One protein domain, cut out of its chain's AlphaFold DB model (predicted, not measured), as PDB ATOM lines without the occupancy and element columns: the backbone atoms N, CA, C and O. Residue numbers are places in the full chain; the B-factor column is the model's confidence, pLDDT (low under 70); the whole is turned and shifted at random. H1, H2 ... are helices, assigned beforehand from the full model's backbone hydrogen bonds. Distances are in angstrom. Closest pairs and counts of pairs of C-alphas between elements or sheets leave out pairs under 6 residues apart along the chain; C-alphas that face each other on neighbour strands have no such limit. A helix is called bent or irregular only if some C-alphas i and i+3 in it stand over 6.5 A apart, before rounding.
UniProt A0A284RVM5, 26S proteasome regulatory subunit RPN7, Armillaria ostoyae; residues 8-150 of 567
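This is residues 8 to 150 of the 567 residues of the protein "26S proteasome regulatory subunit RPN7" of Armillaria ostoyae (UniProt A0A284RVM5). This is an elongated domain in which four long helices run up and down side by side, with the longest, H4, along one side of them and H5, H6 and H7 each folding back on the one before. A helical hairpin of H1 and H2 extends the body past the end where H5 and H7 finish, and short H3 packs on residues 65 to 72 of H4. The printed part has 143 residues with seven named helices, H1 to H7 in chain order, and no named strand; the class is all helix. It is only just compact, close to loose, with a radius of gyration of the C-alphas of 16.9 A, and spans 54 by 33 by 20 A.

Find C-alpha 62 at (-22.721, -3.643, -25.534); from there H4, residues 62 to 89, runs 40.6 A to C-alpha 89 at (-45.912, 10.833, -55.589). Next come H5, residues 92 to 109, 26.0 A long, H6, residues 112 to 125, 20.4 A, and H7, residues 129 to 146, 26.3 A, ending at C-alpha 146 at (-13.995, 15.698, -36.604). Look before H4 for H1, residues 13 to 22, H2, residues 24 to 44 and 26.8 A long, and H3, residues 47 to 52. H2 is irregular, with C-alphas 25 and 28 8.4 A apart, and has a kink of 69 degrees near residue 31.

Start at H5, the hub, which touches three helices. H4 and H5 form a hairpin at a shallow tilt of 9 degrees; their closest C-alphas, of Leu 83 and Ala 98, are 5.4 A apart. H5, H6 and H7 are an up-and-down bundle, each running against the one before: the closest C-alphas are those of Leu 106 and Ala 115, 5.0 A, and of Leu 123 and Arg 132, 5.6 A. H3 touches H4 at a steep tilt of 53 degrees, closest at the C-alphas of Ala 47 and Met 68, 5.7 A. H5, with residue 109 alone, only just touches H3, with 3 pairs of C-alphas within 8 A, closest at Ala 47 and Thr 109, 6.4 A. Farther out, H1 and H2 form a hairpin at 34.5 degrees, a shallow tilt only just short of steep; the C-alphas of His 17 and Ser 33 are closest, 5.1 A apart. H1 is close to H7 but not clearly touching, with the C-alphas of Pro 15 and Phe 145 6.4 A apart. H2 and H4 are near each other, while H4 and H7 are apart. Every O i to N i+4 pair is within hydrogen-bond range in H1, H3, H5, H6 and H7; H2 has 12 of 17 and H4 23 of 24.

The two C-alphas farthest apart, those of Ser 25 and Met 89, are 57.4 A from each other. The printed part has no cut. No link is long; the link from H3 to H4, 9 residues, is short and the others are tight. The mean pLDDT of the printed part is 85.2, and you find values under 70 at residue 56 and residues 89 to 90.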
ATOM      1  N   PRO A   8     -28.921  22.093 -33.420       76.31
ATOM      2  CA  PRO A   8     -27.510  21.897 -33.065       76.31
ATOM      3  C   PRO A   8     -27.002  20.498 -33.457       76.31
ATOM      4  O   PRO A   8     -26.701  19.662 -32.610       76.31
ATOM      5  N   ILE A   9     -26.927  20.226 -34.762       78.12
ATOM      6  CA  ILE A   9     -26.504  18.937 -35.317       78.12
ATOM      7  C   ILE A   9     -25.247  19.140 -36.183       78.12
ATOM      8  O   ILE A   9     -25.275  19.981 -37.088       78.12
ATOM      9  N   PRO A  10     -24.155  18.381 -35.967       80.69
ATOM     10  CA  PRO A  10     -23.887  17.503 -34.821       80.69
ATOM     11  C   PRO A  10     -23.615  18.282 -33.522       80.69
ATOM     12  O   PRO A  10     -23.144  19.420 -33.550       80.69
ATOM     13  N   ASN A  11     -23.853  17.633 -32.380       84.25
ATOM     14  CA  ASN A  11     -23.598  18.199 -31.059       84.25
ATOM     15  C   ASN A  11     -22.082  18.326 -30.791       84.25
ATOM     16  O   ASN A  11     -21.369  17.336 -30.621       84.25
ATOM     17  N   LEU A  12     -21.573  19.562 -30.750       85.19
ATOM     18  CA  LEU A  12     -20.141  19.848 -30.575       85.19
ATOM     19  C   LEU A  12     -19.644  19.686 -29.129       85.19
ATOM     20  O   LEU A  12     -18.429  19.635 -28.920       85.19
ATOM     21  N   ALA A  13     -20.541  19.550 -28.146       85.25
ATOM     22  CA  ALA A  13     -20.162  19.273 -26.760       85.25
ATOM     23  C   ALA A  13     -19.602  17.848 -26.593       85.25
ATOM     24  O   ALA A  13     -18.675  17.621 -25.817       85.25
ATOM     25  N   VAL A  14     -20.092  16.891 -27.387       87.00
ATOM     26  CA  VAL A  14     -19.650  15.486 -27.376       87.00
ATOM     27  C   VAL A  14     -18.127  15.351 -27.573       87.00
ATOM     28  O   VAL A  14     -17.445  14.845 -26.676       87.00
ATOM     29  N   PRO A  15     -17.528  15.845 -28.676       87.00
ATOM     30  CA  PRO A  15     -16.088  15.725 -28.881       87.00
ATOM     31  C   PRO A  15     -15.273  16.614 -27.929       87.00
ATOM     32  O   PRO A  15     -14.088  16.359 -27.718       87.00
ATOM     33  N   GLN A  16     -15.885  17.648 -27.347       88.62
ATOM     34  CA  GLN A  16     -15.267  18.473 -26.313       88.62
ATOM     35  C   GLN A  16     -15.088  17.678 -25.006       88.62
ATOM     36  O   GLN A  16     -13.992  17.673 -24.445       88.62
ATOM     37  N   HIS A  17     -16.099  16.927 -24.560       87.44
ATOM     38  CA  HIS A  17     -15.973  16.039 -23.397       87.44
ATOM     39  C   HIS A  17     -14.981  14.897 -23.638       87.44
ATOM     40  O   HIS A  17     -14.182  14.584 -22.753       87.44
ATOM     41  N   LEU A  18     -14.964  14.319 -24.845       87.88
ATOM     42  CA  LEU A  18     -13.963  13.313 -25.212       87.88
ATOM     43  C   LEU A  18     -12.534  13.869 -25.107       87.88
ATOM     44  O   LEU A  18     -11.641  13.199 -24.586       87.88
ATOM     45  N   PHE A  19     -12.317  15.103 -25.567       89.06
ATOM     46  CA  PHE A  19     -11.015  15.760 -25.482       89.06
ATOM     47  C   PHE A  19     -10.554  15.947 -24.027       89.06
ATOM     48  O   PHE A  19      -9.407  15.629 -23.698       89.06
ATOM     49  N   VAL A  20     -11.456  16.384 -23.143       87.75
ATOM     50  CA  VAL A  20     -11.175  16.519 -21.704       87.75
ATOM     51  C   VAL A  20     -10.790  15.171 -21.085       87.75
ATOM     52  O   VAL A  20      -9.789  15.100 -20.376       87.75
ATOM     53  N   LEU A  21     -11.512  14.094 -21.412       86.31
ATOM     54  CA  LEU A  21     -11.210  12.737 -20.935       86.31
ATOM     55  C   LEU A  21      -9.870  12.200 -21.454       86.31
ATOM     56  O   LEU A  21      -9.169  11.489 -20.740       86.31
ATOM     57  N   SER A  22      -9.490  12.557 -22.683       86.12
ATOM     58  CA  SER A  22      -8.198  12.160 -23.259       86.12
ATOM     59  C   SER A  22      -7.002  12.894 -22.641       86.12
ATOM     60  O   SER A  22      -5.868  12.422 -22.729       86.12
ATOM     61  N   SER A  23      -7.244  14.043 -22.004       86.50
ATOM     62  CA  SER A  23      -6.203  14.902 -21.447       86.50
ATOM     63  C   SER A  23      -5.940  14.565 -19.971       86.50
ATOM     64  O   SER A  23      -6.788  14.846 -19.121       86.50
ATOM     65  N   PRO A  24      -4.757  14.026 -19.611       81.69
ATOM     66  CA  PRO A  24      -4.463  13.614 -18.235       81.69
ATOM     67  C   PRO A  24      -4.345  14.795 -17.261       81.69
ATOM     68  O   PRO A  24      -4.563  14.632 -16.064       81.69
ATOM     69  N   SER A  25      -4.041  15.998 -17.758       78.69
ATOM     70  CA  SER A  25      -3.955  17.225 -16.956       78.69
ATOM     71  C   SER A  25      -5.300  17.679 -16.374       78.69
ATOM     72  O   SER A  25      -5.317  18.489 -15.454       78.69
ATOM     73  N   LEU A  26      -6.423  17.173 -16.896       82.69
ATOM     74  CA  LEU A  26      -7.780  17.603 -16.539       82.69
ATOM     75  C   LEU A  26      -8.540  16.552 -15.720       82.69
ATOM     76  O   LEU A  26      -9.767  16.508 -15.765       82.69
ATOM     77  N   SER A  27      -7.826  15.732 -14.947       78.56
ATOM     78  CA  SER A  27      -8.403  14.625 -14.165       78.56
ATOM     79  C   SER A  27      -9.594  15.028 -13.287       78.56
ATOM     80  O   SER A  27     -10.561  14.280 -13.180       78.56
ATOM     81  N   HIS A  28      -9.577  16.240 -12.729       85.19
ATOM     82  CA  HIS A  28     -10.666  16.783 -11.910       85.19
ATOM     83  C   HIS A  28     -12.005  16.963 -12.658       85.19
ATOM     84  O   HIS A  28     -13.048  17.021 -12.017       85.19
ATOM     85  N   LEU A  29     -12.002  17.032 -13.996       83.56
ATOM     86  CA  LEU A  29     -13.204  17.192 -14.832       83.56
ATOM     87  C   LEU A  29     -13.670  15.882 -15.477       83.56
ATOM     88  O   LEU A  29     -14.679  15.874 -16.192       83.56
ATOM     89  N   HIS A  30     -12.947  14.777 -15.269       86.31
ATOM     90  CA  HIS A  30     -13.209  13.512 -15.958       86.31
ATOM     91  C   HIS A  30     -14.552  12.895 -15.561       86.31
ATOM     92  O   HIS A  30     -15.290  12.453 -16.437       86.31
ATOM     93  N   GLU A  31     -14.920  12.909 -14.279       85.12
ATOM     94  CA  GLU A  31     -16.184  12.312 -13.818       85.12
ATOM     95  C   GLU A  31     -17.407  13.011 -14.424       85.12
ATOM     96  O   GLU A  31     -18.271  12.360 -15.019       85.12
ATOM     97  N   HIS A  32     -17.435  14.344 -14.350       87.75
ATOM     98  CA  HIS A  32     -18.505  15.152 -14.931       87.75
ATOM     99  C   HIS A  32     -18.570  14.994 -16.456       87.75
ATOM    100  O   HIS A  32     -19.639  14.746 -17.014       87.75
ATOM    101  N   SER A  33     -17.416  15.058 -17.132       86.00
ATOM    102  CA  SER A  33     -17.346  14.931 -18.593       86.00
ATOM    103  C   SER A  33     -17.768  13.545 -19.075       86.00
ATOM    104  O   SER A  33     -18.388  13.434 -20.127       86.00
ATOM    105  N   LYS A  34     -17.484  12.485 -18.311       86.44
ATOM    106  CA  LYS A  34     -17.922  11.123 -18.633       86.44
ATOM    107  C   LYS A  34     -19.440  10.981 -18.544       86.44
ATOM    108  O   LYS A  34     -20.034  10.386 -19.440       86.44
ATOM    109  N   HIS A  35     -20.061  11.528 -17.498       87.75
ATOM    110  CA  HIS A  35     -21.520  11.513 -17.361       87.75
ATOM    111  C   HIS A  35     -22.189  12.283 -18.507       87.75
ATOM    112  O   HIS A  35     -23.033  11.726 -19.205       87.75
ATOM    113  N   ALA A  36     -21.748  13.521 -18.750       87.62
ATOM    114  CA  ALA A  36     -22.282  14.374 -19.811       87.62
ATOM    115  C   ALA A  36     -22.098  13.760 -21.211       87.62
ATOM    116  O   ALA A  36     -23.007  13.810 -22.036       87.62
ATOM    117  N   LEU A  37     -20.952  13.117 -21.470       86.56
ATOM    118  CA  LEU A  37     -20.694  12.418 -22.730       86.56
ATOM    119  C   LEU A  37     -21.674  11.259 -22.952       86.56
ATOM    120  O   LEU A  37     -22.240  11.134 -24.034       86.56
ATOM    121  N   LEU A  38     -21.881  10.410 -21.941       85.25
ATOM    122  CA  LEU A  38     -22.795   9.268 -22.044       85.25
ATOM    123  C   LEU A  38     -24.253   9.711 -22.193       85.25
ATOM    124  O   LEU A  38     -25.008   9.079 -22.930       85.25
ATOM    125  N   GLU A  39     -24.649  10.780 -21.507       88.19
ATOM    126  CA  GLU A  39     -25.981  11.372 -21.625       88.19
ATOM    127  C   GLU A  39     -26.220  11.930 -23.032       88.19
ATOM    128  O   GLU A  39     -27.222  11.590 -23.661       88.19
ATOM    129  N   ALA A  40     -25.261  12.687 -23.575       85.56
ATOM    130  CA  ALA A  40     -25.345  13.233 -24.927       85.56
ATOM    131  C   ALA A  40     -25.380  12.133 -26.004       85.56
ATOM    132  O   ALA A  40     -26.207  12.187 -26.911       85.56
ATOM    133  N   ILE A  41     -24.551  11.088 -25.878       85.38
ATOM    134  CA  ILE A  41     -24.544   9.950 -26.816       85.38
ATOM    135  C   ILE A  41     -25.894   9.222 -26.819       85.38
ATOM    136  O   ILE A  41     -26.370   8.837 -27.888       85.38
ATOM    137  N   LYS A  42     -26.520   9.048 -25.647       85.25
ATOM    138  CA  LYS A  42     -27.845   8.421 -25.521       85.25
ATOM    139  C   LYS A  42     -28.956   9.309 -26.079       85.25
ATOM    140  O   LYS A  42     -29.828   8.797 -26.772       85.25
ATOM    141  N   ALA A  43     -28.919  10.614 -25.806       85.31
ATOM    142  CA  ALA A  43     -29.905  11.570 -26.314       85.31
ATOM    143  C   ALA A  43     -29.880  11.671 -27.849       85.31
ATOM    144  O   ALA A  43     -30.929  11.773 -28.493       85.31
ATOM    145  N   ASP A  44     -28.682  11.599 -28.436       82.19
ATOM    146  CA  ASP A  44     -28.491  11.728 -29.876       82.19
ATOM    147  C   ASP A  44     -28.421  10.385 -30.635       82.19
ATOM    148  O   ASP A  44     -28.315  10.394 -31.859       82.19
ATOM    149  N   GLN A  45     -28.530   9.239 -29.942       81.81
ATOM    150  CA  GLN A  45     -28.426   7.881 -30.512       81.81
ATOM    151  C   GLN A  45     -27.162   7.687 -31.383       81.81
ATOM    152  O   GLN A  45     -27.186   7.062 -32.449       81.81
ATOM    153  N   MET A  46     -26.019   8.216 -30.929       80.62
ATOM    154  CA  MET A  46     -24.759   8.234 -31.691       80.62
ATOM    155  C   MET A  46     -24.029   6.876 -31.679       80.62
ATOM    156  O   MET A  46     -22.892   6.769 -31.212       80.62
ATOM    157  N   ALA A  47     -24.671   5.812 -32.168       80.31
ATOM    158  CA  ALA A  47     -24.123   4.451 -32.124       80.31
ATOM    159  C   ALA A  47     -22.799   4.284 -32.907       80.31
ATOM    160  O   ALA A  47     -21.851   3.738 -32.338       80.31
ATOM    161  N   PRO A  48     -22.672   4.780 -34.157       81.50
ATOM    162  CA  PRO A  48     -21.419   4.715 -34.918       81.50
ATOM    163  C   PRO A  48     -20.266   5.451 -34.225       81.50
ATOM    164  O   PRO A  48     -19.148   4.942 -34.146       81.50
ATOM    165  N   TYR A  49     -20.550   6.628 -33.659       81.75
ATOM    166  CA  TYR A  49     -19.560   7.389 -32.905       81.75
ATOM    167  C   TYR A  49     -19.126   6.640 -31.640       81.75
ATOM    168  O   TYR A  49     -17.932   6.483 -31.408       81.75
ATOM    169  N   TYR A  50     -20.074   6.106 -30.866       80.94
ATOM    170  CA  TYR A  50     -19.796   5.342 -29.647       80.94
ATOM    171  C   TYR A  50     -18.965   4.077 -29.913       80.94
ATOM    172  O   TYR A  50     -18.032   3.791 -29.163       80.94
ATOM    173  N   ALA A  51     -19.230   3.378 -31.021       81.69
ATOM    174  CA  ALA A  51     -18.440   2.228 -31.463       81.69
ATOM    175  C   ALA A  51     -16.984   2.601 -31.803       81.69
ATOM    176  O   ALA A  51     -16.073   1.804 -31.582       81.69
ATOM    177  N   SER A  52     -16.754   3.817 -32.313       81.25
ATOM    178  CA  SER A  52     -15.414   4.316 -32.655       81.25
ATOM    179  C   SER A  52     -14.573   4.741 -31.440       81.25
ATOM    180  O   SER A  52     -13.356   4.903 -31.559       81.25
ATOM    181  N   LEU A  53     -15.190   4.924 -30.264       81.88
ATOM    182  CA  LEU A  53     -14.488   5.347 -29.050       81.88
ATOM    183  C   LEU A  53     -13.631   4.216 -28.475       81.88
ATOM    184  O   LEU A  53     -14.053   3.066 -28.402       81.88
ATOM    185  N   SER A  54     -12.427   4.549 -27.999       76.12
ATOM    186  CA  SER A  54     -11.542   3.564 -27.370       76.12
ATOM    187  C   SER A  54     -12.100   3.082 -26.018       76.12
ATOM    188  O   SER A  54     -12.411   3.919 -25.163       76.12
ATOM    189  N   PRO A  55     -12.138   1.758 -25.761       71.88
ATOM    190  CA  PRO A  55     -12.704   1.187 -24.533       71.88
ATOM    191  C   PRO A  55     -11.911   1.545 -23.264       71.88
ATOM    192  O   PRO A  55     -12.397   1.363 -22.151       71.88
ATOM    193  N   SER A  56     -10.691   2.071 -23.414       69.75
ATOM    194  CA  SER A  56      -9.855   2.569 -22.318       69.75
ATOM    195  C   SER A  56     -10.349   3.890 -21.716       69.75
ATOM    196  O   SER A  56     -10.059   4.161 -20.555       69.75
ATOM    197  N   ILE A  57     -11.071   4.711 -22.487       72.56
ATOM    198  CA  ILE A  57     -11.526   6.048 -22.067       72.56
ATOM    199  C   ILE A  57     -12.970   5.980 -21.555       72.56
ATOM    200  O   ILE A  57     -13.305   6.566 -20.525       72.56
ATOM    201  N   VAL A  58     -13.826   5.230 -22.252       73.50
ATOM    202  CA  VAL A  58     -15.227   5.016 -21.877       73.50
ATOM    203  C   VAL A  58     -15.520   3.514 -21.935       73.50
ATOM    204  O   VAL A  58     -15.320   2.918 -22.994       73.50
ATOM    205  N   PRO A  59     -15.989   2.883 -20.838       73.50
ATOM    206  CA  PRO A  59     -16.424   1.490 -20.872       73.50
ATOM    207  C   PRO A  59     -17.573   1.335 -21.870       73.50
ATOM    208  O   PRO A  59     -18.571   2.047 -21.762       73.50
ATOM    209  N   GLN A  60     -17.428   0.432 -22.840       73.81
ATOM    210  CA  GLN A  60     -18.466   0.185 -23.836       73.81
ATOM    211  C   GLN A  60     -19.522  -0.787 -23.293       73.81
ATOM    212  O   GLN A  60     -19.276  -1.983 -23.151       73.81
ATOM    213  N   ASP A  61     -20.722  -0.274 -23.037       80.56
ATOM    214  CA  ASP A  61     -21.906  -1.089 -22.749       80.56
ATOM    215  C   ASP A  61     -22.511  -1.672 -24.044       80.56
ATOM    216  O   ASP A  61     -23.249  -0.988 -24.762       80.56
ATOM    217  N   ALA A  62     -22.242  -2.952 -24.327       80.25
ATOM    218  CA  ALA A  62     -22.721  -3.643 -25.534       80.25
ATOM    219  C   ALA A  62     -24.258  -3.626 -25.681       80.25
ATOM    220  O   ALA A  62     -24.776  -3.367 -26.763       80.25
ATOM    221  N   ALA A  63     -24.995  -3.791 -24.576       82.19
ATOM    222  CA  ALA A  63     -26.462  -3.801 -24.582       82.19
ATOM    223  C   ALA A  63     -27.092  -2.439 -24.933       82.19
ATOM    224  O   ALA A  63     -28.225  -2.385 -25.410       82.19
ATOM    225  N   VAL A  64     -26.395  -1.329 -24.667       81.50
ATOM    226  CA  VAL A  64     -26.866   0.012 -25.055       81.50
ATOM    227  C   VAL A  64     -26.556   0.251 -26.533       81.50
ATOM    228  O   VAL A  64     -27.387   0.801 -27.248       81.50
ATOM    229  N   LEU A  65     -25.393  -0.209 -27.001       82.00
ATOM    230  CA  LEU A  65     -24.961  -0.090 -28.393       82.00
ATOM    231  C   LEU A  65     -25.885  -0.856 -29.355       82.00
ATOM    232  O   LEU A  65     -26.302  -0.276 -30.354       82.00
ATOM    233  N   GLU A  66     -26.268  -2.094 -29.031       84.88
ATOM    234  CA  GLU A  66     -27.211  -2.884 -29.844       84.88
ATOM    235  C   GLU A  66     -28.585  -2.206 -29.948       84.88
ATOM    236  O   GLU A  66     -29.102  -2.026 -31.049       84.88
ATOM    237  N   LYS A  67     -29.138  -1.724 -28.826       87.12
ATOM    238  CA  LYS A  67     -30.414  -0.987 -28.824       87.12
ATOM    239  C   LYS A  67     -30.368   0.262 -29.705       87.12
ATOM    240  O   LYS A  67     -31.294   0.498 -30.475       87.12
ATOM    241  N   MET A  68     -29.284   1.040 -29.626       85.19
ATOM    242  CA  MET A  68     -29.120   2.237 -30.460       85.19
ATOM    243  C   MET A  68     -28.971   1.886 -31.950       85.19
ATOM    244  O   MET A  68     -29.480   2.610 -32.801       85.19
ATOM    245  N   GLN A  69     -28.312   0.774 -32.294       85.75
ATOM    246  CA  GLN A  69     -28.211   0.309 -33.683       85.75
ATOM    247  C   GLN A  69     -29.560  -0.173 -34.237       85.75
ATOM    248  O   GLN A  69     -29.908   0.144 -35.378       85.75
ATOM    249  N   GLU A  70     -30.347  -0.896 -33.440       88.19
ATOM    250  CA  GLU A  70     -31.700  -1.315 -33.821       88.19
ATOM    251  C   GLU A  70     -32.634  -0.120 -34.045       88.19
ATOM    252  O   GLU A  70     -33.400  -0.104 -35.006       88.19
ATOM    253  N   GLU A  71     -32.576   0.898 -33.184       86.25
ATOM    254  CA  GLU A  71     -33.359   2.125 -33.364       86.25
ATOM    255  C   GLU A  71     -32.903   2.902 -34.606       86.25
ATOM    256  O   GLU A  71     -33.745   3.279 -35.420       86.25
ATOM    257  N   ASN A  72     -31.591   3.045 -34.823       87.31
ATOM    258  CA  ASN A  72     -31.045   3.753 -35.985       87.31
ATOM    259  C   ASN A  72     -31.393   3.083 -37.321       87.31
ATOM    260  O   ASN A  72     -31.637   3.763 -38.315       87.31
ATOM    261  N   THR A  73     -31.403   1.750 -37.371       88.06
ATOM    262  CA  THR A  73     -31.773   1.016 -38.592       88.06
ATOM    263  C   THR A  73     -33.263   1.141 -38.903       88.06
ATOM    264  O   THR A  73     -33.620   1.296 -40.070       88.06
ATOM    265  N   LYS A  74     -34.130   1.152 -37.879       90.88
ATOM    266  CA  LYS A  74     -35.572   1.402 -38.040       90.88
ATOM    267  C   LYS A  74     -35.846   2.807 -38.573       90.88
ATOM    268  O   LYS A  74     -36.536   2.946 -39.577       90.88
ATOM    269  N   THR A  75     -35.264   3.834 -37.959       87.38
ATOM    270  CA  THR A  75     -35.474   5.226 -38.387       87.38
ATOM    271  C   THR A  75     -34.888   5.506 -39.771       87.38
ATOM    272  O   THR A  75     -35.483   6.256 -40.542       87.38
ATOM    273  N   LEU A  76     -33.755   4.890 -40.137       88.19
ATOM    274  CA  LEU A  76     -33.224   4.972 -41.504       88.19
ATOM    275  C   LEU A  76     -34.169   4.335 -42.523       88.19
ATOM    276  O   LEU A  76     -34.397   4.934 -43.570       88.19
ATOM    277  N   ALA A  77     -34.749   3.173 -42.211       90.38
ATOM    278  CA  ALA A  77     -35.712   2.519 -43.091       90.38
ATOM    279  C   ALA A  77     -36.972   3.380 -43.303       90.38
ATOM    280  O   ALA A  77     -37.413   3.534 -44.439       90.38
ATOM    281  N   GLU A  78     -37.499   4.003 -42.243       90.69
ATOM    282  CA  GLU A  78     -38.635   4.935 -42.330       90.69
ATOM    283  C   GLU A  78     -38.312   6.169 -43.192       90.69
ATOM    284  O   GLU A  78     -39.133   6.618 -43.996       90.69
ATOM    285  N   LEU A  79     -37.103   6.725 -43.057       88.44
ATOM    286  CA  LEU A  79     -36.656   7.874 -43.851       88.44
ATOM    287  C   LEU A  79     -36.407   7.510 -45.318       88.44
ATOM    288  O   LEU A  79     -36.722   8.310 -46.200       88.44
ATOM    289  N   ASP A  80     -35.868   6.322 -45.590       89.12
ATOM    290  CA  ASP A  80     -35.675   5.817 -46.950       89.12
ATOM    291  C   ASP A  80     -37.026   5.510 -47.622       89.12
ATOM    292  O   ASP A  80     -37.214   5.855 -48.790       89.12
ATOM    293  N   GLU A  81     -38.004   4.962 -46.890       89.94
ATOM    294  CA  GLU A  81     -39.374   4.770 -47.385       89.94
ATOM    295  C   GLU A  81     -40.039   6.110 -47.723       89.94
ATOM    296  O   GLU A  81     -40.594   6.264 -48.813       89.94
ATOM    297  N   ARG A  82     -39.903   7.112 -46.843       86.12
ATOM    298  CA  ARG A  82     -40.402   8.474 -47.083       86.12
ATOM    299  C   ARG A  82     -39.736   9.142 -48.287       86.12
ATOM    300  O   ARG A  82     -40.366   9.898 -49.021       86.12
ATOM    301  N   LEU A  83     -38.452   8.881 -48.506       85.25
ATOM    302  CA  LEU A  83     -37.721   9.400 -49.656       85.25
ATOM    303  C   LEU A  83     -38.186   8.724 -50.956       85.25
ATOM    304  O   LEU A  83     -38.337   9.391 -51.981       85.25
ATOM    305  N   GLU A  84     -38.450   7.418 -50.929       87.31
ATOM    306  CA  GLU A  84     -39.010   6.685 -52.066       87.31
ATOM    307  C   GLU A  84     -40.465   7.073 -52.365       87.31
ATOM    308  O   GLU A  84     -40.834   7.161 -53.538       87.31
ATOM    309  N   SER A  85     -41.287   7.356 -51.350       82.94
ATOM    310  CA  SER A  85     -42.637   7.893 -51.556       82.94
ATOM    311  C   SER A  85     -42.590   9.297 -52.157       82.94
ATOM    312  O   SER A  85     -43.280   9.546 -53.146       82.94
ATOM    313  N   ALA A  86     -41.705  10.165 -51.648       82.06
ATOM    314  CA  ALA A  86     -41.526  11.524 -52.154       82.06
ATOM    315  C   ALA A  86     -41.092  11.534 -53.633       82.06
ATOM    316  O   ALA A  86     -41.593  12.309 -54.441       82.06
ATOM    317  N   LYS A  87     -40.211  10.607 -54.038       83.75
ATOM    318  CA  LYS A  87     -39.818  10.435 -55.451       83.75
ATOM    319  C   LYS A  87     -40.959   9.964 -56.360       83.75
ATOM    320  O   LYS A  87     -40.901  10.214 -57.562       83.75
ATOM    321  N   LYS A  88     -41.922   9.203 -55.830       81.81
ATOM    322  CA  LYS A  88     -42.987   8.553 -56.616       81.81
ATOM    323  C   LYS A  88     -44.259   9.391 -56.726       81.81
ATOM    324  O   LYS A  88     -44.942   9.268 -57.738       81.81
ATOM    325  N   MET A  89     -44.602  10.171 -55.699       68.81
ATOM    326  CA  MET A  89     -45.912  10.833 -55.589       68.81
ATOM    327  C   MET A  89     -45.861  12.368 -55.590       68.81
ATOM    328  O   MET A  89     -46.898  12.995 -55.788       68.81
ATOM    329  N   GLU A  90     -44.695  12.975 -55.374       63.53
ATOM    330  CA  GLU A  90     -44.580  14.317 -54.784       63.53
ATOM    331  C   GLU A  90     -43.579  15.233 -55.532       63.53
ATOM    332  O   GLU A  90     -42.877  14.806 -56.454       63.53
ATOM    333  N   GLY A  91     -43.577  16.534 -55.207       76.00
ATOM    334  CA  GLY A  91     -42.829  17.575 -55.937       76.00
ATOM    335  C   GLY A  91     -41.364  17.742 -55.497       76.00
ATOM    336  O   GLY A  91     -40.924  17.184 -54.495       76.00
ATOM    337  N   GLU A  92     -40.586  18.580 -56.202       76.75
ATOM    338  CA  GLU A  92     -39.158  18.831 -55.890       76.75
ATOM    339  C   GLU A  92     -38.910  19.314 -54.442       76.75
ATOM    340  O   GLU A  92     -37.863  19.023 -53.860       76.75
ATOM    341  N   SER A  93     -39.882  20.009 -53.838       79.88
ATOM    342  CA  SER A  93     -39.805  20.488 -52.449       79.88
ATOM    343  C   SER A  93     -39.800  19.343 -51.433       79.88
ATOM    344  O   SER A  93     -38.983  19.338 -50.518       79.88
ATOM    345  N   GLU A  94     -40.667  18.345 -51.608       81.88
ATOM    346  CA  GLU A  94     -40.789  17.211 -50.682       81.88
ATOM    347  C   GLU A  94     -39.595  16.260 -50.800       81.88
ATOM    348  O   GLU A  94     -39.104  15.737 -49.798       81.88
ATOM    349  N   ILE A  95     -39.042  16.120 -52.012       84.75
ATOM    350  CA  ILE A  95     -37.780  15.405 -52.240       84.75
ATOM    351  C   ILE A  95     -36.632  16.092 -51.486       84.75
ATOM    352  O   ILE A  95     -35.821  15.416 -50.848       84.75
ATOM    353  N   SER A  96     -36.549  17.426 -51.541       82.81
ATOM    354  CA  SER A  96     -35.536  18.197 -50.811       82.81
ATOM    355  C   SER A  96     -35.693  18.059 -49.293       82.81
ATOM    356  O   SER A  96     -34.701  17.810 -48.603       82.81
ATOM    357  N   ASP A  97     -36.920  18.127 -48.775       85.25
ATOM    358  CA  ASP A  97     -37.196  17.981 -47.345       85.25
ATOM    359  C   ASP A  97     -36.870  16.576 -46.823       85.25
ATOM    360  O   ASP A  97     -36.232  16.440 -45.774       85.25
ATOM    361  N   ALA A  98     -37.228  15.527 -47.572       86.75
ATOM    362  CA  ALA A  98     -36.882  14.147 -47.235       86.75
ATOM    363  C   ALA A  98     -35.360  13.920 -47.253       86.75
ATOM    364  O   ALA A  98     -34.808  13.303 -46.337       86.75
ATOM    365  N   LEU A  99     -34.655  14.468 -48.252       87.56
ATOM    366  CA  LEU A  99     -33.191  14.410 -48.324       87.56
ATOM    367  C   LEU A  99     -32.526  15.131 -47.151       87.56
ATOM    368  O   LEU A  99     -31.574  14.606 -46.573       87.56
ATOM    369  N   ARG A 100     -33.034  16.306 -46.772       86.25
ATOM    370  CA  ARG A 100     -32.531  17.083 -45.634       86.25
ATOM    371  C   ARG A 100     -32.775  16.366 -44.311       86.25
ATOM    372  O   ARG A 100     -31.868  16.311 -43.486       86.25
ATOM    373  N   ALA A 101     -33.954  15.776 -44.113       87.19
ATOM    374  CA  ALA A 101     -34.261  14.989 -42.920       87.19
ATOM    375  C   ALA A 101     -33.329  13.775 -42.794       87.19
ATOM    376  O   ALA A 101     -32.744  13.551 -41.733       87.19
ATOM    377  N   ARG A 102     -33.112  13.049 -43.898       88.44
ATOM    378  CA  ARG A 102     -32.171  11.923 -43.963       88.44
ATOM    379  C   ARG A 102     -30.734  12.347 -43.667       88.44
ATOM    380  O   ARG A 102     -30.051  11.696 -42.881       88.44
ATOM    381  N   ALA A 103     -30.273  13.448 -44.252       87.44
ATOM    382  CA  ALA A 103     -28.919  13.942 -44.026       87.44
ATOM    383  C   ALA A 103     -28.724  14.474 -42.589       87.44
ATOM    384  O   ALA A 103     -27.717  14.175 -41.947       87.44
ATOM    385  N   ASN A 104     -29.720  15.161 -42.019       88.38
ATOM    386  CA  ASN A 104     -29.720  15.570 -40.610       88.38
ATOM    387  C   ASN A 104     -29.703  14.365 -39.655       88.38
ATOM    388  O   ASN A 104     -29.048  14.406 -38.619       88.38
ATOM    389  N   PHE A 105     -30.381  13.270 -40.006       87.69
ATOM    390  CA  PHE A 105     -30.323  12.041 -39.220       87.69
ATOM    391  C   PHE A 105     -28.923  11.404 -39.259       87.69
ATOM    392  O   PHE A 105     -28.351  11.119 -38.211       87.69
ATOM    393  N   LEU A 106     -28.321  11.266 -40.445       86.12
ATOM    394  CA  LEU A 106     -26.964  10.715 -40.600       86.12
ATOM    395  C   LEU A 106     -25.889  11.574 -39.913       86.12
ATOM    396  O   LEU A 106     -24.931  11.058 -39.339       86.12
ATOM    397  N   THR A 107     -26.043  12.899 -39.940       86.62
ATOM    398  CA  THR A 107     -25.146  13.808 -39.207       86.62
ATOM    399  C   THR A 107     -25.313  13.691 -37.696       86.62
ATOM    400  O   THR A 107     -24.321  13.798 -36.974       86.62
ATOM    401  N   LYS A 108     -26.536  13.433 -37.217       86.19
ATOM    402  CA  LYS A 108     -26.828  13.200 -35.800       86.19
ATOM    403  C   LYS A 108     -26.213  11.893 -35.293       86.19
ATOM    404  O   LYS A 108     -25.595  11.902 -34.236       86.19
ATOM    405  N   THR A 109     -26.299  10.801 -36.054       82.31
ATOM    406  CA  THR A 109     -25.719   9.502 -35.654       82.31
ATOM    407  C   THR A 109     -24.187   9.501 -35.657       82.31
ATOM    408  O   THR A 109     -23.562   8.705 -34.952       82.31
ATOM    409  N   GLY A 110     -23.563  10.433 -36.385       78.56
ATOM    410  CA  GLY A 110     -22.126  10.677 -36.324       78.56
ATOM    411  C   GLY A 110     -21.299   9.796 -37.260       78.56
ATOM    412  O   GLY A 110     -20.128   9.557 -36.982       78.56
ATOM    413  N   GLU A 111     -21.854   9.322 -38.376       81.81
ATOM    414  CA  GLU A 111     -21.037   8.737 -39.447       81.81
ATOM    415  C   GLU A 111     -20.424   9.840 -40.312       81.81
ATOM    416  O   GLU A 111     -21.129  10.687 -40.847       81.81
ATOM    417  N   ARG A 112     -19.096   9.864 -40.467       83.50
ATOM    418  CA  ARG A 112     -18.419  10.976 -41.157       83.50
ATOM    419  C   ARG A 112     -18.692  11.011 -42.664       83.50
ATOM    420  O   ARG A 112     -19.117  12.041 -43.177       83.50
ATOM    421  N   GLU A 113     -18.380   9.935 -43.382       87.25
ATOM    422  CA  GLU A 113     -18.359   9.935 -44.856       87.25
ATOM    423  C   GLU A 113     -19.772   9.946 -45.447       87.25
ATOM    424  O   GLU A 113     -20.101  10.812 -46.259       87.25
ATOM    425  N   THR A 114     -20.638   9.058 -44.953       87.69
ATOM    426  CA  THR A 114     -22.039   8.943 -45.383       87.69
ATOM    427  C   THR A 114     -22.820  10.230 -45.120       87.69
ATOM    428  O   THR A 114     -23.594  10.661 -45.976       87.69
ATOM    429  N   ALA A 115     -22.580  10.897 -43.986       88.06
ATOM    430  CA  ALA A 115     -23.233  12.161 -43.676       88.06
ATOM    431  C   ALA A 115     -22.745  13.310 -44.565       88.06
ATOM    432  O   ALA A 115     -23.561  14.105 -45.028       88.06
ATOM    433  N   VAL A 116     -21.440  13.403 -44.850       90.56
ATOM    434  CA  VAL A 116     -20.901  14.448 -45.740       90.56
ATOM    435  C   VAL A 116     -21.441  14.292 -47.159       90.56
ATOM    436  O   VAL A 116     -21.837  15.287 -47.769       90.56
ATOM    437  N   ASP A 117     -21.502  13.069 -47.680       91.19
ATOM    438  CA  ASP A 117     -22.018  12.821 -49.027       91.19
ATOM    439  C   ASP A 117     -23.531  13.046 -49.107       91.19
ATOM    440  O   ASP A 117     -24.001  13.712 -50.032       91.19
ATOM    441  N   ALA A 118     -24.294  12.612 -48.098       89.75
ATOM    442  CA  ALA A 118     -25.719  12.921 -48.003       89.75
ATOM    443  C   ALA A 118     -25.978  14.438 -47.948       89.75
ATOM    444  O   ALA A 118     -26.873  14.935 -48.632       89.75
ATOM    445  N   GLN A 119     -25.162  15.187 -47.200       91.06
ATOM    446  CA  GLN A 119     -25.297  16.638 -47.069       91.06
ATOM    447  C   GLN A 119     -24.912  17.382 -48.359       91.06
ATOM    448  O   GLN A 119     -25.533  18.390 -48.691       91.06
ATOM    449  N   LYS A 120     -23.937  16.880 -49.130       91.75
ATOM    450  CA  LYS A 120     -23.613  17.409 -50.468       91.75
ATOM    451  C   LYS A 120     -24.744  17.166 -51.466       91.75
ATOM    452  O   LYS A 120     -25.121  18.087 -52.182       91.75
ATOM    453  N   VAL A 121     -25.329  15.965 -51.471       91.38
ATOM    454  CA  VAL A 121     -26.494  15.655 -52.319       91.38
ATOM    455  C   VAL A 121     -27.688  16.536 -51.943       91.38
ATOM    456  O   VAL A 121     -28.389  17.035 -52.825       91.38
ATOM    457  N   ALA A 122     -27.906  16.773 -50.647       88.44
ATOM    458  CA  ALA A 122     -28.929  17.700 -50.177       88.44
ATOM    459  C   ALA A 122     -28.642  19.142 -50.635       88.44
ATOM    460  O   ALA A 122     -29.559  19.824 -51.083       88.44
ATOM    461  N   LEU A 123     -27.385  19.596 -50.597       89.38
ATOM    462  CA  LEU A 123     -26.994  20.942 -51.031       89.38
ATOM    463  C   LEU A 123     -27.311  21.207 -52.511       89.38
ATOM    464  O   LEU A 123     -27.740  22.306 -52.854       89.38
ATOM    465  N   GLU A 124     -27.102  20.216 -53.380       89.88
ATOM    466  CA  GLU A 124     -27.345  20.341 -54.823       89.88
ATOM    467  C   GLU A 124     -28.835  20.360 -55.179       89.88
ATOM    468  O   GLU A 124     -29.239  21.070 -56.097       89.88
ATOM    469  N   LYS A 125     -29.652  19.589 -54.453       87.19
ATOM    470  CA  LYS A 125     -31.079  19.399 -54.754       87.19
ATOM    471  C   LYS A 125     -32.013  20.353 -54.015       87.19
ATOM    472  O   LYS A 125     -33.198  20.383 -54.320       87.19
ATOM    473  N   THR A 126     -31.506  21.103 -53.038       86.06
ATOM    474  CA  THR A 126     -32.342  21.984 -52.218       86.06
ATOM    475  C   THR A 126     -32.580  23.330 -52.907       86.06
ATOM    476  O   THR A 126     -31.613  24.049 -53.183       86.06
ATOM    477  N   PRO A 127     -33.845  23.719 -53.155       83.50
ATOM    478  CA  PRO A 127     -34.167  25.045 -53.657       83.50
ATOM    479  C   PRO A 127     -34.043  26.099 -52.544       83.50
ATOM    480  O   PRO A 127     -34.294  25.836 -51.367       83.50
ATOM    481  N   GLY A 128     -33.684  27.324 -52.933       85.38
ATOM    482  CA  GLY A 128     -33.539  28.463 -52.020       85.38
ATOM    483  C   GLY A 128     -32.098  28.708 -51.559       85.38
ATOM    484  O   GLY A 128     -31.313  27.791 -51.347       85.38
ATOM    485  N   LEU A 129     -31.699  29.978 -51.456       86.31
ATOM    486  CA  LEU A 129     -30.355  30.352 -50.987       86.31
ATOM    487  C   LEU A 129     -30.191  30.127 -49.478       86.31
ATOM    488  O   LEU A 129     -29.169  29.598 -49.056       86.31
ATOM    489  N   GLY A 130     -31.200  30.476 -48.673       87.06
ATOM    490  CA  GLY A 130     -31.130  30.366 -47.210       87.06
ATOM    491  C   GLY A 130     -30.911  28.933 -46.718       87.06
ATOM    492  O   GLY A 130     -29.953  28.669 -45.998       87.06
ATOM    493  N   SER A 131     -31.733  27.996 -47.186       86.81
ATOM    494  CA  SER A 131     -31.623  26.562 -46.879       86.81
ATOM    495  C   SER A 131     -30.282  25.966 -47.331       86.81
ATOM    496  O   SER A 131     -29.668  25.195 -46.597       86.81
ATOM    497  N   ARG A 132     -29.768  26.369 -48.504       88.75
ATOM    498  CA  ARG A 132     -28.434  25.962 -48.984       88.75
ATOM    499  C   ARG A 132     -27.300  26.487 -48.099       88.75
ATOM    500  O   ARG A 132     -26.353  25.746 -47.837       88.75
ATOM    501  N   ILE A 133     -27.398  27.724 -47.606       90.62
ATOM    502  CA  ILE A 133     -26.427  28.275 -46.648       90.62
ATOM    503  C   ILE A 133     -26.459  27.470 -45.345       90.62
ATOM    504  O   ILE A 133     -25.402  27.081 -44.855       90.62
ATOM    505  N   ASP A 134     -27.644  27.154 -44.820       89.00
ATOM    506  CA  ASP A 134     -27.775  26.392 -43.572       89.00
ATOM    507  C   ASP A 134     -27.172  24.985 -43.713       89.00
ATOM    508  O   ASP A 134     -26.421  24.540 -42.842       89.00
ATOM    509  N   ILE A 135     -27.402  24.319 -44.852       90.00
ATOM    510  CA  ILE A 135     -26.783  23.031 -45.196       90.00
ATOM    511  C   ILE A 135     -25.255  23.156 -45.259       90.00
ATOM    512  O   ILE A 135     -24.556  22.304 -44.704       90.00
ATOM    513  N   ALA A 136     -24.723  24.208 -45.890       92.06
ATOM    514  CA  ALA A 136     -23.282  24.453 -45.954       92.06
ATOM    515  C   ALA A 136     -22.674  24.677 -44.559       92.06
ATOM    516  O   ALA A 136     -21.626  24.110 -44.249       92.06
ATOM    517  N   LEU A 137     -23.357  25.422 -43.682       91.75
ATOM    518  CA  LEU A 137     -22.948  25.599 -42.285       91.75
ATOM    519  C   LEU A 137     -23.025  24.282 -41.492       91.75
ATOM    520  O   LEU A 137     -22.158  24.028 -40.658       91.75
ATOM    521  N   THR A 138     -23.980  23.387 -41.774       91.56
ATOM    522  CA  THR A 138     -23.980  22.012 -41.229       91.56
ATOM    523  C   THR A 138     -22.732  21.237 -41.640       91.56
ATOM    524  O   THR A 138     -22.109  20.607 -40.790       91.56
ATOM    525  N   ILE A 139     -22.299  21.331 -42.902       92.19
ATOM    526  CA  ILE A 139     -21.056  20.684 -43.358       92.19
ATOM    527  C   ILE A 139     -19.849  21.216 -42.574       92.19
ATOM    528  O   ILE A 139     -18.998  20.438 -42.140       92.19
ATOM    529  N   VAL A 140     -19.806  22.527 -42.320       93.62
ATOM    530  CA  VAL A 140     -18.764  23.134 -41.481       93.62
ATOM    531  C   VAL A 140     -18.802  22.583 -40.050       93.62
ATOM    532  O   VAL A 140     -17.746  22.271 -39.497       93.62
ATOM    533  N   ARG A 141     -19.987  22.388 -39.453       91.81
ATOM    534  CA  ARG A 141     -20.123  21.770 -38.117       91.81
ATOM    535  C   ARG A 141     -19.614  20.336 -38.078       91.81
ATOM    536  O   ARG A 141     -18.902  19.987 -37.139       91.81
ATOM    537  N   ILE A 142     -19.902  19.525 -39.099       91.31
ATOM    538  CA  ILE A 142     -19.331  18.172 -39.228       91.31
ATOM    539  C   ILE A 142     -17.799  18.253 -39.279       91.31
ATOM    540  O   ILE A 142     -17.108  17.503 -38.587       91.31
ATOM    541  N   GLY A 143     -17.262  19.207 -40.045       91.00
ATOM    542  CA  GLY A 143     -15.830  19.486 -40.092       91.00
ATOM    543  C   GLY A 143     -15.254  19.845 -38.720       91.00
ATOM    544  O   GLY A 143     -14.222  19.300 -38.327       91.00
ATOM    545  N   PHE A 144     -15.935  20.686 -37.939       91.69
ATOM    546  CA  PHE A 144     -15.524  20.988 -36.568       91.69
ATOM    547  C   PHE A 144     -15.624  19.776 -35.645       91.69
ATOM    548  O   PHE A 144     -14.725  19.581 -34.829       91.69
ATOM    549  N   PHE A 145     -16.658  18.944 -35.757       91.06
ATOM    550  CA  PHE A 145     -16.822  17.742 -34.940       91.06
ATOM    551  C   PHE A 145     -15.616  16.799 -35.081       91.06
ATOM    552  O   PHE A 145     -15.041  16.398 -34.070       91.06
ATOM    553  N   TRP A 146     -15.147  16.564 -36.309       89.06
ATOM    554  CA  TRP A 146     -13.995  15.698 -36.604       89.06
ATOM    555  C   TRP A 146     -12.633  16.411 -36.672       89.06
ATOM    556  O   TRP A 146     -11.618  15.757 -36.891       89.06
ATOM    557  N   LEU A 147     -12.591  17.735 -36.483       87.81
ATOM    558  CA  LEU A 147     -11.402  18.584 -36.686       87.81
ATOM    559  C   LEU A 147     -10.804  18.501 -38.110       87.81
ATOM    560  O   LEU A 147      -9.601  18.702 -38.305       87.81
ATOM    561  N   ASP A 148     -11.644  18.262 -39.119       90.88
ATOM    562  CA  ASP A 148     -11.262  18.199 -40.532       90.88
ATOM    563  C   ASP A 148     -11.197  19.606 -41.152       90.88
ATOM    564  O   ASP A 148     -12.197  20.190 -41.574       90.88
ATOM    565  N   ARG A 149      -9.987  20.176 -41.184       89.50
ATOM    566  CA  ARG A 149      -9.755  21.555 -41.649       89.50
ATOM    567  C   ARG A 149     -10.086  21.763 -43.135       89.50
ATOM    568  O   ARG A 149     -10.738  22.767 -43.421       89.50
ATOM    569  N   PRO A 150      -9.677  20.882 -44.073       93.12
ATOM    570  CA  PRO A 150     -10.105  20.972 -45.470       93.12
ATOM    571  C   PRO A 150     -11.622  21.061 -45.643       93.12
ATOM    572  O   PRO A 150     -12.096  21.899 -46.410       93.12
TER     573      PRO A 150